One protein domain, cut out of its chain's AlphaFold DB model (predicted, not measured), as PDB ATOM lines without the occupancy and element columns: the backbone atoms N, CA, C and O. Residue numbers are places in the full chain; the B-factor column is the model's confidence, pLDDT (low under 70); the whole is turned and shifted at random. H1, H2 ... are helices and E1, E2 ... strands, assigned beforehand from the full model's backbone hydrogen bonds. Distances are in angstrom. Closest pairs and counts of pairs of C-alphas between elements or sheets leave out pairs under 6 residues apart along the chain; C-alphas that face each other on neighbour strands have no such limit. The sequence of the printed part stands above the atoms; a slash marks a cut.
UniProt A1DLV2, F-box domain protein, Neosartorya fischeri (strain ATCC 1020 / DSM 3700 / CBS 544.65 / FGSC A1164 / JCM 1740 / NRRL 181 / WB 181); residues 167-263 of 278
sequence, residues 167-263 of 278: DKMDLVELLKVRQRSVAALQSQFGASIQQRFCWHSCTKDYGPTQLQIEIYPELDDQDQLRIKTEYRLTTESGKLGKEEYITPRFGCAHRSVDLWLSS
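Overview. This is residues 167 to 263 of the 278 residues of the protein "F-box domain protein" of Neosartorya fischeri (strain ATCC 1020 / DSM 3700 / CBS 544.65 / FGSC A1164 / JCM 1740 / NRRL 181 / WB 181) (UniProt A1DLV2). A narrow, twisted ribbon of three antiparallel strands, in the order E1 - E2 - E3, has the long helix H1 packed on one end of its E2 and E3 hairpin through residues 168 to 179, while a long link and the short helix H2 lie toward the other end. Printed are 97 residues, with H1, E1, E2, E3 and H2 along the chain, class mixed. The whole is loose, radius of gyration of the C-alphas 17.5 A, spanning 53 by 26 by 21 A.

Arrangement. Look first at the meander, each strand the antiparallel neighbour of the one before: E1, residues 200 to 206, E2, 209 to 219, and E3, 225 to 234. Within hydrogen-bond range are N 202 and O 213 of the hairpin E1 and E2, 2.9 A, and N 214 and O 230 of the hairpin E2 and E3, 2.9 A. H1, residues 167 to 189, touches E2, with closest C-alphas Leu 175 and Glu 218 at 6.7 A. H2, residues 257 to 263, only grazes the sheet and is apart from H1. In both helices every O i to N i+4 pair is within range.

Along the chain. Find C-alpha 167 at (479.278, 518.809, 338.371), where H1 begins its 31.5 A. E1 measures 19.2 A, E2 32.2 A, E3 29.3 A; H2, 9.9 A, ends at C-alpha 263, (504.450, 496.904, 335.435).

Size, cuts and confidence. The farthest C-alphas, Gln 188 and Glu 244, are 53.6 A apart. The printed part has no cut; the link E3 to H2 is long, 22 residues. Confidence is under 70 in 24 residues, among them 243 to 256.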
ATOM      1  N   ASP A 167     479.452 519.955 337.475       83.00
ATOM      2  CA  ASP A 167     479.278 518.809 338.371       83.00
ATOM      3  C   ASP A 167     480.302 518.851 339.528       83.00
ATOM      4  O   ASP A 167     479.966 518.489 340.650       83.00
ATOM      5  N   LYS A 168     481.532 519.346 339.290       86.94
ATOM      6  CA  LYS A 168     482.528 519.619 340.346       86.94
ATOM      7  C   LYS A 168     481.996 520.640 341.355       86.94
ATOM      8  O   LYS A 168     482.112 520.396 342.549       86.94
ATOM      9  N   MET A 169     481.461 521.775 340.899       87.06
ATOM     10  CA  MET A 169     480.935 522.818 341.794       87.06
ATOM     11  C   MET A 169     479.770 522.299 342.637       87.06
ATOM     12  O   MET A 169     479.785 522.459 343.855       87.06
ATOM     13  N   ASP A 170     478.821 521.605 342.006       87.81
ATOM     14  CA  ASP A 170     477.669 521.021 342.699       87.81
ATOM     15  C   ASP A 170     478.120 519.954 343.720       87.81
ATOM     16  O   ASP A 170     477.579 519.858 344.822       87.81
ATOM     17  N   LEU A 171     479.157 519.171 343.393       91.06
ATOM     18  CA  LEU A 171     479.725 518.174 344.301       91.06
ATOM     19  C   LEU A 171     480.450 518.813 345.493       91.06
ATOM     20  O   LEU A 171     480.309 518.324 346.610       91.06
ATOM     21  N   VAL A 172     481.184 519.912 345.290       92.69
ATOM     22  CA  VAL A 172     481.803 520.681 346.387       92.69
ATOM     23  C   VAL A 172     480.733 521.206 347.340       92.69
ATOM     24  O   VAL A 172     480.857 521.041 348.551       92.69
ATOM     25  N   GLU A 173     479.663 521.798 346.811       92.94
ATOM     26  CA  GLU A 173     478.554 522.298 347.624       92.94
ATOM     27  C   GLU A 173     477.898 521.171 348.433       92.94
ATOM     28  O   GLU A 173     477.726 521.296 349.649       92.94
ATOM     29  N   LEU A 174     477.626 520.030 347.791       93.56
ATOM     30  CA  LEU A 174     477.090 518.843 348.453       93.56
ATOM     31  C   LEU A 174     477.992 518.364 349.598       93.56
ATOM     32  O   LEU A 174     477.493 518.028 350.674       93.56
ATOM     33  N   LEU A 175     479.311 518.339 349.392       92.31
ATOM     34  CA  LEU A 175     480.267 517.937 350.425       92.31
ATOM     35  C   LEU A 175     480.296 518.924 351.595       92.31
ATOM     36  O   LEU A 175     480.317 518.483 352.743       92.31
ATOM     37  N   LYS A 176     480.213 520.234 351.332       92.12
ATOM     38  CA  LYS A 176     480.131 521.265 352.381       92.12
ATOM     39  C   LYS A 176     478.866 521.115 353.222       92.12
ATOM     40  O   LYS A 176     478.933 521.164 354.450       92.12
ATOM     41  N   VAL A 177     477.716 520.893 352.581       91.88
ATOM     42  CA  VAL A 177     476.452 520.618 353.285       91.88
ATOM     43  C   VAL A 177     476.585 519.350 354.124       91.88
ATOM     44  O   VAL A 177     476.264 519.363 355.311       91.88
ATOM     45  N   ARG A 178     477.130 518.272 353.548       89.81
ATOM     46  CA  ARG A 178     477.349 517.011 354.262       89.81
ATOM     47  C   ARG A 178     478.257 517.189 355.478       89.81
ATOM     48  O   ARG A 178     477.925 516.655 356.528       89.81
ATOM     49  N   GLN A 179     479.364 517.919 355.360       88.25
ATOM     50  CA  GLN A 179     480.296 518.149 356.465       88.25
ATOM     51  C   GLN A 179     479.603 518.842 357.644       88.25
ATOM     52  O   GLN A 179     479.753 518.399 358.781       88.25
ATOM     53  N   ARG A 180     478.773 519.859 357.373       88.56
ATOM     54  CA  ARG A 180     477.965 520.539 358.401       88.56
ATOM     55  C   ARG A 180     476.950 519.595 359.046       88.56
ATOM     56  O   ARG A 180     476.860 519.545 360.269       88.56
ATOM     57  N   SER A 181     476.223 518.821 358.241       88.00
ATOM     58  CA  SER A 181     475.218 517.879 358.746       88.00
ATOM     59  C   SER A 181     475.840 516.756 359.577       88.00
ATOM     60  O   SER A 181     475.316 516.417 360.631       88.00
ATOM     61  N   VAL A 182     476.969 516.195 359.137       86.44
ATOM     62  CA  VAL A 182     477.684 515.146 359.877       86.44
ATOM     63  C   VAL A 182     478.243 515.699 361.183       86.44
ATOM     64  O   VAL A 182     478.075 515.047 362.206       86.44
ATOM     65  N   ALA A 183     478.826 516.902 361.187       84.00
ATOM     66  CA  ALA A 183     479.295 517.541 362.418       84.00
ATOM     67  C   ALA A 183     478.146 517.769 363.421       84.00
ATOM     68  O   ALA A 183     478.285 517.464 364.606       84.00
ATOM     69  N   ALA A 184     476.982 518.229 362.946       84.25
ATOM     70  CA  ALA A 184     475.795 518.387 363.785       84.25
ATOM     71  C   ALA A 184     475.316 517.042 364.359       84.25
ATOM     72  O   ALA A 184     475.080 516.930 365.560       84.25
ATOM     73  N   LEU A 185     475.236 515.997 363.530       84.38
ATOM     74  CA  LEU A 185     474.838 514.659 363.970       84.38
ATOM     75  C   LEU A 185     475.842 514.042 364.953       84.38
ATOM     76  O   LEU A 185     475.429 513.432 365.933       84.38
ATOM     77  N   GLN A 186     477.145 514.235 364.743       84.12
ATOM     78  CA  GLN A 186     478.182 513.769 365.667       84.12
ATOM     79  C   GLN A 186     478.036 514.400 367.051       84.12
ATOM     80  O   GLN A 186     478.191 513.704 368.052       84.12
ATOM     81  N   SER A 187     477.684 515.688 367.112       80.88
ATOM     82  CA  SER A 187     477.441 516.367 368.388       80.88
ATOM     83  C   SER A 187     476.243 515.792 369.160       80.88
ATOM     84  O   SER A 187     476.228 515.854 370.385       80.88
ATOM     85  N   GLN A 188     475.266 515.199 368.460       82.12
ATOM     86  CA  GLN A 188     474.031 514.669 369.050       82.12
ATOM     87  C   GLN A 188     474.073 513.159 369.333       82.12
ATOM     88  O   GLN A 188     473.452 512.700 370.286       82.12
ATOM     89  N   PHE A 189     474.786 512.382 368.514       79.44
ATOM     90  CA  PHE A 189     474.682 510.915 368.483       79.44
ATOM     91  C   PHE A 189     476.038 510.189 368.576       79.44
ATOM     92  O   PHE A 189     476.086 508.960 368.508       79.44
ATOM     93  N   GLY A 190     477.146 510.918 368.752       73.12
ATOM     94  CA  GLY A 190     478.486 510.351 368.928       73.12
ATOM     95  C   GLY A 190     479.248 510.050 367.628       73.12
ATOM     96  O   GLY A 190     478.793 510.300 366.511       73.12
ATOM     97  N   ALA A 191     480.471 509.526 367.775       68.12
ATOM     98  CA  ALA A 191     481.473 509.443 366.704       68.12
ATOM     99  C   ALA A 191     481.224 508.357 365.631       68.12
ATOM    100  O   ALA A 191     481.896 508.361 364.601       68.12
ATOM    101  N   SER A 192     480.250 507.455 365.813       62.78
ATOM    102  CA  SER A 192     479.996 506.318 364.901       62.78
ATOM    103  C   SER A 192     479.478 506.715 363.505       62.78
ATOM    104  O   SER A 192     479.326 505.868 362.627       62.78
ATOM    105  N   ILE A 193     479.238 508.008 363.274       62.34
ATOM    106  CA  ILE A 193     478.624 508.569 362.059       62.34
ATOM    107  C   ILE A 193     479.665 508.882 360.970       62.34
ATOM    108  O   ILE A 193     479.318 509.198 359.829       62.34
ATOM    109  N   GLN A 194     480.958 508.765 361.282       62.88
ATOM    110  CA  GLN A 194     482.050 509.082 360.361       62.88
ATOM    111  C   GLN A 194     482.269 507.967 359.319       62.88
ATOM    112  O   GLN A 194     483.265 507.253 359.316       62.88
ATOM    113  N   GLN A 195     481.314 507.809 358.401       69.25
ATOM    114  CA  GLN A 195     481.460 506.928 357.245       69.25
ATOM    115  C   GLN A 195     481.914 507.706 356.012       69.25
ATOM    116  O   GLN A 195     481.369 508.768 355.673       69.25
ATOM    117  N   ARG A 196     482.893 507.129 355.304       80.50
ATOM    118  CA  ARG A 196     483.325 507.590 353.981       80.50
ATOM    119  C   ARG A 196     482.109 507.710 353.068       80.50
ATOM    120  O   ARG A 196     481.295 506.795 352.968       80.50
ATOM    121  N   PHE A 197     481.991 508.841 352.383       87.69
ATOM    122  CA  PHE A 197     480.897 509.064 351.450       87.69
ATOM    123  C   PHE A 197     481.170 508.316 350.142       87.69
ATOM    124  O   PHE A 197     481.850 508.834 349.260       87.69
ATOM    125  N   CYS A 198     480.672 507.082 350.025       91.00
ATOM    126  CA  CYS A 198     480.696 506.356 348.757       91.00
ATOM    127  C   CYS A 198     479.690 507.003 347.800       91.00
ATOM    128  O   CYS A 198     478.483 506.779 347.895       91.00
ATOM    129  N   TRP A 199     480.182 507.850 346.901       92.12
ATOM    130  CA  TRP A 199     479.337 508.557 345.939       92.12
ATOM    131  C   TRP A 199     478.937 507.667 344.766       92.12
ATOM    132  O   TRP A 199     477.882 507.857 344.152       92.12
ATOM    133  N   HIS A 200     479.781 506.694 344.431       91.94
ATOM    134  CA  HIS A 200     479.494 505.751 343.369       91.94
ATOM    135  C   HIS A 200     480.257 504.443 343.550       91.94
ATOM    136  O   HIS A 200     481.440 504.462 343.865       91.94
ATOM    137  N   SER A 201     479.584 503.329 343.267       92.56
ATOM    138  CA  SER A 201     480.186 502.007 343.129       92.56
ATOM    139  C   SER A 201     479.664 501.374 341.840       92.56
ATOM    140  O   SER A 201     478.466 501.467 341.545       92.56
ATOM    141  N   CYS A 202     480.550 500.793 341.035       89.44
ATOM    142  CA  CYS A 202     480.165 500.045 339.842       89.44
ATOM    143  C   CYS A 202     481.134 498.908 339.538       89.44
ATOM    144  O   CYS A 202     482.329 499.025 339.793       89.44
ATOM    145  N   THR A 203     480.615 497.869 338.890       89.69
ATOM    146  CA  THR A 203     481.401 496.749 338.367       89.69
ATOM    147  C   THR A 203     481.264 496.694 336.854       89.69
ATOM    148  O   THR A 203     480.170 496.907 336.317       89.69
ATOM    149  N   LYS A 204     482.383 496.465 336.165       83.62
ATOM    150  CA  LYS A 204     482.447 496.355 334.709       83.62
ATOM    151  C   LYS A 204     483.351 495.214 334.289       83.62
ATOM    152  O   LYS A 204     484.439 495.061 334.835       83.62
ATOM    153  N   ASP A 205     482.891 494.475 333.292       83.19
ATOM    154  CA  ASP A 205     483.606 493.342 332.728       83.19
ATOM    155  C   ASP A 205     484.258 493.754 331.400       83.19
ATOM    156  O   ASP A 205     483.622 494.357 330.532       83.19
ATOM    157  N   TYR A 206     485.536 493.424 331.263       77.56
ATOM    158  CA  TYR A 206     486.388 493.639 330.099       77.56
ATOM    159  C   TYR A 206     486.948 492.279 329.668       77.56
ATOM    160  O   TYR A 206     488.081 491.912 329.977       77.56
ATOM    161  N   GLY A 207     486.106 491.482 329.004       79.56
ATOM    162  CA  GLY A 207     486.420 490.086 328.691       79.56
ATOM    163  C   GLY A 207     486.508 489.234 329.970       79.56
ATOM    164  O   GLY A 207     485.533 489.209 330.718       79.56
ATOM    165  N   PRO A 208     487.636 488.548 330.243       80.56
ATOM    166  CA  PRO A 208     487.843 487.761 331.462       80.56
ATOM    167  C   PRO A 208     488.188 488.626 332.689       80.56
ATOM    168  O   PRO A 208     488.340 488.099 333.790       80.56
ATOM    169  N   THR A 209     488.356 489.939 332.505       80.50
ATOM    170  CA  THR A 209     488.760 490.875 333.556       80.50
ATOM    171  C   THR A 209     487.545 491.598 334.121       80.50
ATOM    172  O   THR A 209     486.893 492.366 333.418       80.50
ATOM    173  N   GLN A 210     487.262 491.420 335.405       85.88
ATOM    174  CA  GLN A 210     486.264 492.191 336.134       85.88
ATOM    175  C   GLN A 210     486.930 493.320 336.925       85.88
ATOM    176  O   GLN A 210     487.887 493.104 337.668       85.88
ATOM    177  N   LEU A 211     486.394 494.532 336.793       84.06
ATOM    178  CA  LEU A 211     486.847 495.718 337.504       84.06
ATOM    179  C   LEU A 211     485.704 496.305 338.336       84.06
ATOM    180  O   LEU A 211     484.731 496.838 337.796       84.06
ATOM    181  N   GLN A 212     485.846 496.254 339.656       89.75
ATOM    182  CA  GLN A 212     485.017 496.997 340.599       89.75
ATOM    183  C   GLN A 212     485.674 498.347 340.906       89.75
ATOM    184  O   GLN A 212     486.877 498.427 341.149       89.75
ATOM    185  N   ILE A 213     484.874 499.411 340.898       87.69
ATOM    186  CA  ILE A 213     485.313 500.794 341.084       87.69
ATOM    187  C   ILE A 213     484.448 501.437 342.160       87.69
ATOM    188  O   ILE A 213     483.224 501.456 342.026       87.69
ATOM    189  N   GLU A 214     485.074 502.019 343.179       92.00
ATOM    190  CA  GLU A 214     484.408 502.778 344.242       92.00
ATOM    191  C   GLU A 214     484.975 504.205 344.295       92.00
ATOM    192  O   GLU A 214     486.187 504.406 344.308       92.00
ATOM    193  N   ILE A 215     484.105 505.218 344.282       90.94
ATOM    194  CA  ILE A 215     484.479 506.637 344.209       90.94
ATOM    195  C   ILE A 215     484.036 507.354 345.484       90.94
ATOM    196  O   ILE A 215     482.849 507.386 345.818       90.94
ATOM    197  N   TYR A 216     484.997 508.008 346.132       92.69
ATOM    198  CA  TYR A 216     484.831 508.730 347.386       92.69
ATOM    199  C   TYR A 216     485.317 510.175 347.218       92.69
ATOM    200  O   TYR A 216     486.519 510.439 347.297       92.69
ATOM    201  N   PRO A 217     484.406 511.114 346.937       92.50
ATOM    202  CA  PRO A 217     484.731 512.526 346.900       92.50
ATOM    203  C   PRO A 217     484.831 513.079 348.323       92.50
ATOM    204  O   PRO A 217     484.034 512.741 349.199       92.50
ATOM    205  N   GLU A 218     485.800 513.953 348.539       91.94
ATOM    206  CA  GLU A 218     486.050 514.624 349.810       91.94
ATOM    207  C   GLU A 218     486.606 516.032 349.559       91.94
ATOM    208  O   GLU A 218     487.013 516.362 348.443       91.94
ATOM    209  N   LEU A 219     486.569 516.875 350.588       91.56
ATOM    210  CA  LEU A 219     487.246 518.168 350.577       91.56
ATOM    211  C   LEU A 219     488.595 517.999 351.266       91.56
ATOM    212  O   LEU A 219     488.682 517.302 352.279       91.56
ATOM    213  N   ASP A 220     489.636 518.587 350.691       87.94
ATOM    214  CA  ASP A 220     490.915 518.729 351.377       87.94
ATOM    215  C   ASP A 220     490.904 519.923 352.346       87.94
ATOM    216  O   ASP A 220     489.900 520.625 352.497       87.94
ATOM    217  N   ASP A 221     492.040 520.160 353.001       87.81
ATOM    218  CA  ASP A 221     492.198 521.235 353.985       87.81
ATOM    219  C   ASP A 221     492.042 522.645 353.374       87.81
ATOM    220  O   ASP A 221     491.899 523.627 354.099       87.81
ATOM    221  N   GLN A 222     492.054 522.759 352.041       89.31
ATOM    222  CA  GLN A 222     491.891 524.000 351.281       89.31
ATOM    223  C   GLN A 222     490.507 524.112 350.623       89.31
ATOM    224  O   GLN A 222     490.321 524.906 349.692       89.31
ATOM    225  N   ASP A 223     489.527 523.323 351.080       85.50
ATOM    226  CA  ASP A 223     488.174 523.275 350.515       85.50
ATOM    227  C   ASP A 223     488.145 522.866 349.023       85.50
ATOM    228  O   ASP A 223     487.162 523.112 348.310       85.50
ATOM    229  N   GLN A 224     489.210 522.236 348.516       88.75
ATOM    230  CA  GLN A 224     489.261 521.742 347.147       88.75
ATOM    231  C   GLN A 224     488.710 520.322 347.056       88.75
ATOM    232  O   GLN A 224     488.896 519.482 347.934       88.75
ATOM    233  N   LEU A 225     488.029 520.044 345.941       90.38
ATOM    234  CA  LEU A 225     487.521 518.708 345.655       90.38
ATOM    235  C   LEU A 225     488.678 517.741 345.403       90.38
ATOM    236  O   LEU A 225     489.375 517.852 344.390       90.38
ATOM    237  N   ARG A 226     488.771 516.725 346.253       90.25
ATOM    238  CA  ARG A 226     489.647 515.570 346.100       90.25
ATOM    239  C   ARG A 226     488.797 514.335 345.817       90.25
ATOM    240  O   ARG A 226     487.776 514.105 346.460       90.25
ATOM    241  N   ILE A 227     489.175 513.555 344.805       88.44
ATOM    242  CA  ILE A 227     488.462 512.329 344.428       88.44
ATOM    243  C   ILE A 227     489.362 511.138 344.716       88.44
ATOM    244  O   ILE A 227     490.306 510.876 343.968       88.44
ATOM    245  N   LYS A 228     489.022 510.378 345.756       88.56
ATOM    246  CA  LYS A 228     489.618 509.063 345.977       88.56
ATOM    247  C   LYS A 228     488.863 508.031 345.154       88.56
ATOM    248  O   LYS A 228     487.631 507.997 345.156       88.56
ATOM    249  N   THR A 229     489.588 507.176 344.448       86.56
ATOM    250  CA  THR A 229     489.001 506.061 343.701       86.56
ATOM    251  C   THR A 229     489.722 504.787 344.079       86.56
ATOM    252  O   THR A 229     490.949 504.748 344.038       86.56
ATOM    253  N   GLU A 230     488.950 503.776 344.452       88.50
ATOM    254  CA  GLU A 230     489.438 502.435 344.740       88.50
ATOM    255  C   GLU A 230     489.057 501.509 343.596       88.50
ATOM    256  O   GLU A 230     487.926 501.539 343.103       88.50
ATOM    257  N   TYR A 231     490.017 500.692 343.182       84.69
ATOM    258  CA  TYR A 231     489.856 499.712 342.120       84.69
ATOM    259  C   TYR A 231     490.100 498.321 342.703       84.69
ATOM    260  O   TYR A 231     491.129 498.101 343.343       84.69
ATOM    261  N   ARG A 232     489.183 497.380 342.465       86.81
ATOM    262  CA  ARG A 232     489.411 495.948 342.704       86.81
ATOM    263  C   ARG A 232     489.319 495.227 341.369       86.81
ATOM    264  O   ARG A 232     488.279 495.267 340.716       86.81
ATOM    265  N   LEU A 233     490.428 494.621 340.961       84.44
ATOM    266  CA  LEU A 233     490.553 493.904 339.699       84.44
ATOM    267  C   LEU A 233     490.565 492.399 339.964       84.44
ATOM    268  O   LEU A 233     491.297 491.924 340.831       84.44
ATOM    269  N   THR A 234     489.796 491.646 339.191       84.69
ATOM    270  CA  THR A 234     489.829 490.185 339.173       84.69
ATOM    271  C   THR A 234     489.991 489.732 337.730       84.69
ATOM    272  O   THR A 234     489.219 490.133 336.871       84.69
ATOM    273  N   THR A 235     491.015 488.933 337.446       84.50
ATOM    274  CA  THR A 235     491.313 488.431 336.098       84.50
ATOM    275  C   THR A 235     491.825 487.000 336.175       84.50
ATOM    276  O   THR A 235     492.388 486.584 337.188       84.50
ATOM    277  N   GLU A 236     491.675 486.257 335.081       84.38
ATOM    278  CA  GLU A 236     492.340 484.970 334.890       84.38
ATOM    279  C   GLU A 236     493.872 485.118 334.864       84.38
ATOM    280  O   GLU A 236     494.422 486.151 334.453       84.38
ATOM    281  N   SER A 237     494.570 484.054 335.271       79.00
ATOM    282  CA  SER A 237     496.035 484.008 335.267       79.00
ATOM    283  C   SER A 237     496.602 484.200 333.853       79.00
ATOM    284  O   SER A 237     496.085 483.666 332.872       79.00
ATOM    285  N   GLY A 238     497.668 484.997 333.732       74.75
ATOM    286  CA  GLY A 238     498.326 485.279 332.452       74.75
ATOM    287  C   GLY A 238     497.519 486.154 331.482       74.75
ATOM    288  O   GLY A 238     497.886 486.245 330.306       74.75
ATOM    289  N   LYS A 239     496.420 486.776 331.931       73.69
ATOM    290  CA  LYS A 239     495.601 487.708 331.133       73.69
ATOM    291  C   LYS A 239     495.784 489.185 331.510       73.69
ATOM    292  O   LYS A 239     495.418 490.048 330.716       73.69
ATOM    293  N   LEU A 240     496.411 489.477 332.654       76.56
ATOM    294  CA  LEU A 240     496.704 490.842 333.105       76.56
ATOM    295  C   LEU A 240     497.567 491.598 332.078       76.56
ATOM    296  O   LEU A 240     498.633 491.124 331.689       76.56
ATOM    297  N   GLY A 241     497.109 492.777 331.645       65.75
ATOM    298  CA  GLY A 241     497.860 493.667 330.750       65.75
ATOM    299  C   GLY A 241     497.922 493.240 329.274       65.75
ATOM    300  O   GLY A 241     498.587 493.915 328.490       65.75
ATOM    301  N   LYS A 242     497.237 492.160 328.863       70.62
ATOM    302  CA  LYS A 242     497.130 491.771 327.444       70.62
ATOM    303  C   LYS A 242     496.187 492.704 326.697       70.62
ATOM    304  O   LYS A 242     495.076 492.923 327.165       70.62
ATOM    305  N   GLU A 243     496.608 493.186 325.526       66.69
ATOM    306  CA  GLU A 243     495.926 494.225 324.731       66.69
ATOM    307  C   GLU A 243     494.431 493.963 324.494       66.69
ATOM    308  O   GLU A 243     493.621 494.880 324.580       66.69
ATOM    309  N   GLU A 244     494.058 492.696 324.311       65.50
ATOM    310  CA  GLU A 244     492.679 492.226 324.119       65.50
ATOM    311  C   GLU A 244     491.757 492.451 325.336       65.50
ATOM    312  O   GLU A 244     490.535 492.423 325.197       65.50
ATOM    313  N   TYR A 245     492.327 492.672 326.526       65.06
ATOM    314  CA  TYR A 245     491.624 492.738 327.813       65.06
ATOM    315  C   TYR A 245     492.035 493.951 328.667       65.06
ATOM    316  O   TYR A 245     491.749 493.992 329.864       65.06
ATOM    317  N   ILE A 246     492.731 494.935 328.080       67.25
ATOM    318  CA  ILE A 246     493.171 496.139 328.796       67.25
ATOM    319  C   ILE A 246     491.956 496.985 329.182       67.25
ATOM    320  O   ILE A 246     491.169 497.401 328.327       67.25
ATOM    321  N   THR A 247     491.841 497.326 330.467       66.94
ATOM    322  CA  THR A 247     490.855 498.307 330.908       66.94
ATOM    323  C   THR A 247     491.207 499.689 330.345       66.94
ATOM    324  O   THR A 247     492.383 500.081 330.311       66.94
ATOM    325  N   PRO A 248     490.208 500.458 329.890       63.94
ATOM    326  CA  PRO A 248     490.431 501.784 329.334       63.94
ATOM    327  C   PRO A 248     491.055 502.745 330.359       63.94
ATOM    328  O   PRO A 248     491.014 502.520 331.568       63.94
ATOM    329  N   ARG A 249     491.618 503.867 329.887       62.38
ATOM    330  CA  ARG A 249     492.159 504.914 330.770       62.38
ATOM    331  C   ARG A 249     491.070 505.504 331.658       62.38
ATOM    332  O   ARG A 249     490.298 506.340 331.204       62.38
ATOM    333  N   PHE A 250     491.078 505.162 332.938       63.66
ATOM    334  CA  PHE A 250     490.371 505.923 333.969       63.66
ATOM    335  C   PHE A 250     491.139 507.213 334.288       63.66
ATOM    336  O   PHE A 250     492.302 507.334 333.909       63.66
ATOM    337  N   GLY A 251     490.541 508.174 335.003       52.50
ATOM    338  CA  GLY A 251     491.172 509.443 335.427       52.50
ATOM    339  C   GLY A 251     492.417 509.328 336.337       52.50
ATOM    340  O   GLY A 251     492.750 510.257 337.080       52.50
ATOM    341  N   CYS A 252     493.098 508.184 336.326       52.12
ATOM    342  CA  CYS A 252     494.430 507.960 336.856       52.12
ATOM    343  C   CYS A 252     495.491 508.414 335.833       52.12
ATOM    344  O   CYS A 252     495.302 508.288 334.626       52.12
ATOM    345  N   ALA A 253     496.634 508.921 336.299       45.19
ATOM    346  CA  ALA A 253     497.751 509.300 335.424       45.19
ATOM    347  C   ALA A 253     498.394 508.091 334.707       45.19
ATOM    348  O   ALA A 253     499.170 508.259 333.764       45.19
ATOM    349  N   HIS A 254     498.061 506.868 335.123       51.59
ATOM    350  CA  HIS A 254     498.543 505.642 334.504       51.59
ATOM    351  C   HIS A 254     497.691 505.272 333.285       51.59
ATOM    352  O   HIS A 254     496.464 505.332 333.313       51.59
ATOM    353  N   ARG A 255     498.360 504.894 332.186       57.44
ATOM    354  CA  ARG A 255     497.739 504.647 330.872       57.44
ATOM    355  C   ARG A 255     496.680 503.526 330.874       57.44
ATOM    356  O   ARG A 255     495.943 503.430 329.905       57.44
ATOM    357  N   SER A 256     496.615 502.708 331.920       67.88
ATOM    358  CA  SER A 256     495.557 501.746 332.264       67.88
ATOM    359  C   SER A 256     495.893 501.169 333.649       67.88
ATOM    360  O   SER A 256     497.073 501.124 334.011       67.88
ATOM    361  N   VAL A 257     494.888 500.750 334.429       71.12
ATOM    362  CA  VAL A 257     495.120 500.105 335.735       71.12
ATOM    363  C   VAL A 257     495.820 498.757 335.546       71.12
ATOM    364  O   VAL A 257     496.759 498.472 336.283       71.12
ATOM    365  N   ASP A 258     495.457 497.979 334.521       69.88
ATOM    366  CA  ASP A 258     496.089 496.681 334.238       69.88
ATOM    367  C   ASP A 258     497.530 496.840 333.783       69.88
ATOM    368  O   ASP A 258     498.384 496.082 334.222       69.88
ATOM    369  N   LEU A 259     497.811 497.836 332.932       69.81
ATOM    370  CA  LEU A 259     499.174 498.115 332.467       69.81
ATOM    371  C   LEU A 259     500.085 498.545 333.620       69.81
ATOM    372  O   LEU A 259     501.258 498.178 333.670       69.81
ATOM    373  N   TRP A 260     499.543 499.331 334.552       71.69
ATOM    374  CA  TRP A 260     500.276 499.713 335.750       71.69
ATOM    375  C   TRP A 260     500.504 498.505 336.656       71.69
ATOM    376  O   TRP A 260     501.646 498.227 337.017       71.69
ATOM    377  N   LEU A 261     499.455 497.727 336.944       72.19
ATOM    378  CA  LEU A 261     499.573 496.512 337.746       72.19
ATOM    379  C   LEU A 261     500.562 495.534 337.113       72.19
ATOM    380  O   LEU A 261     501.430 495.047 337.826       72.19
ATOM    381  N   SER A 262     500.531 495.305 335.797       67.75
ATOM    382  CA  SER A 262     501.501 494.436 335.119       67.75
ATOM    383  C   SER A 262     502.934 494.960 335.240       67.75
ATOM    384  O   SER A 262     503.855 494.165 335.388       67.75
ATOM    385  N   SER A 263     503.130 496.285 335.237       64.31
ATOM    386  CA  SER A 263     504.450 496.904 335.435       64.31
ATOM    387  C   SER A 263     504.949 496.867 336.888       64.31
ATOM    388  O   SER A 263     506.151 496.919 337.122       64.31
TER     389      SER A 263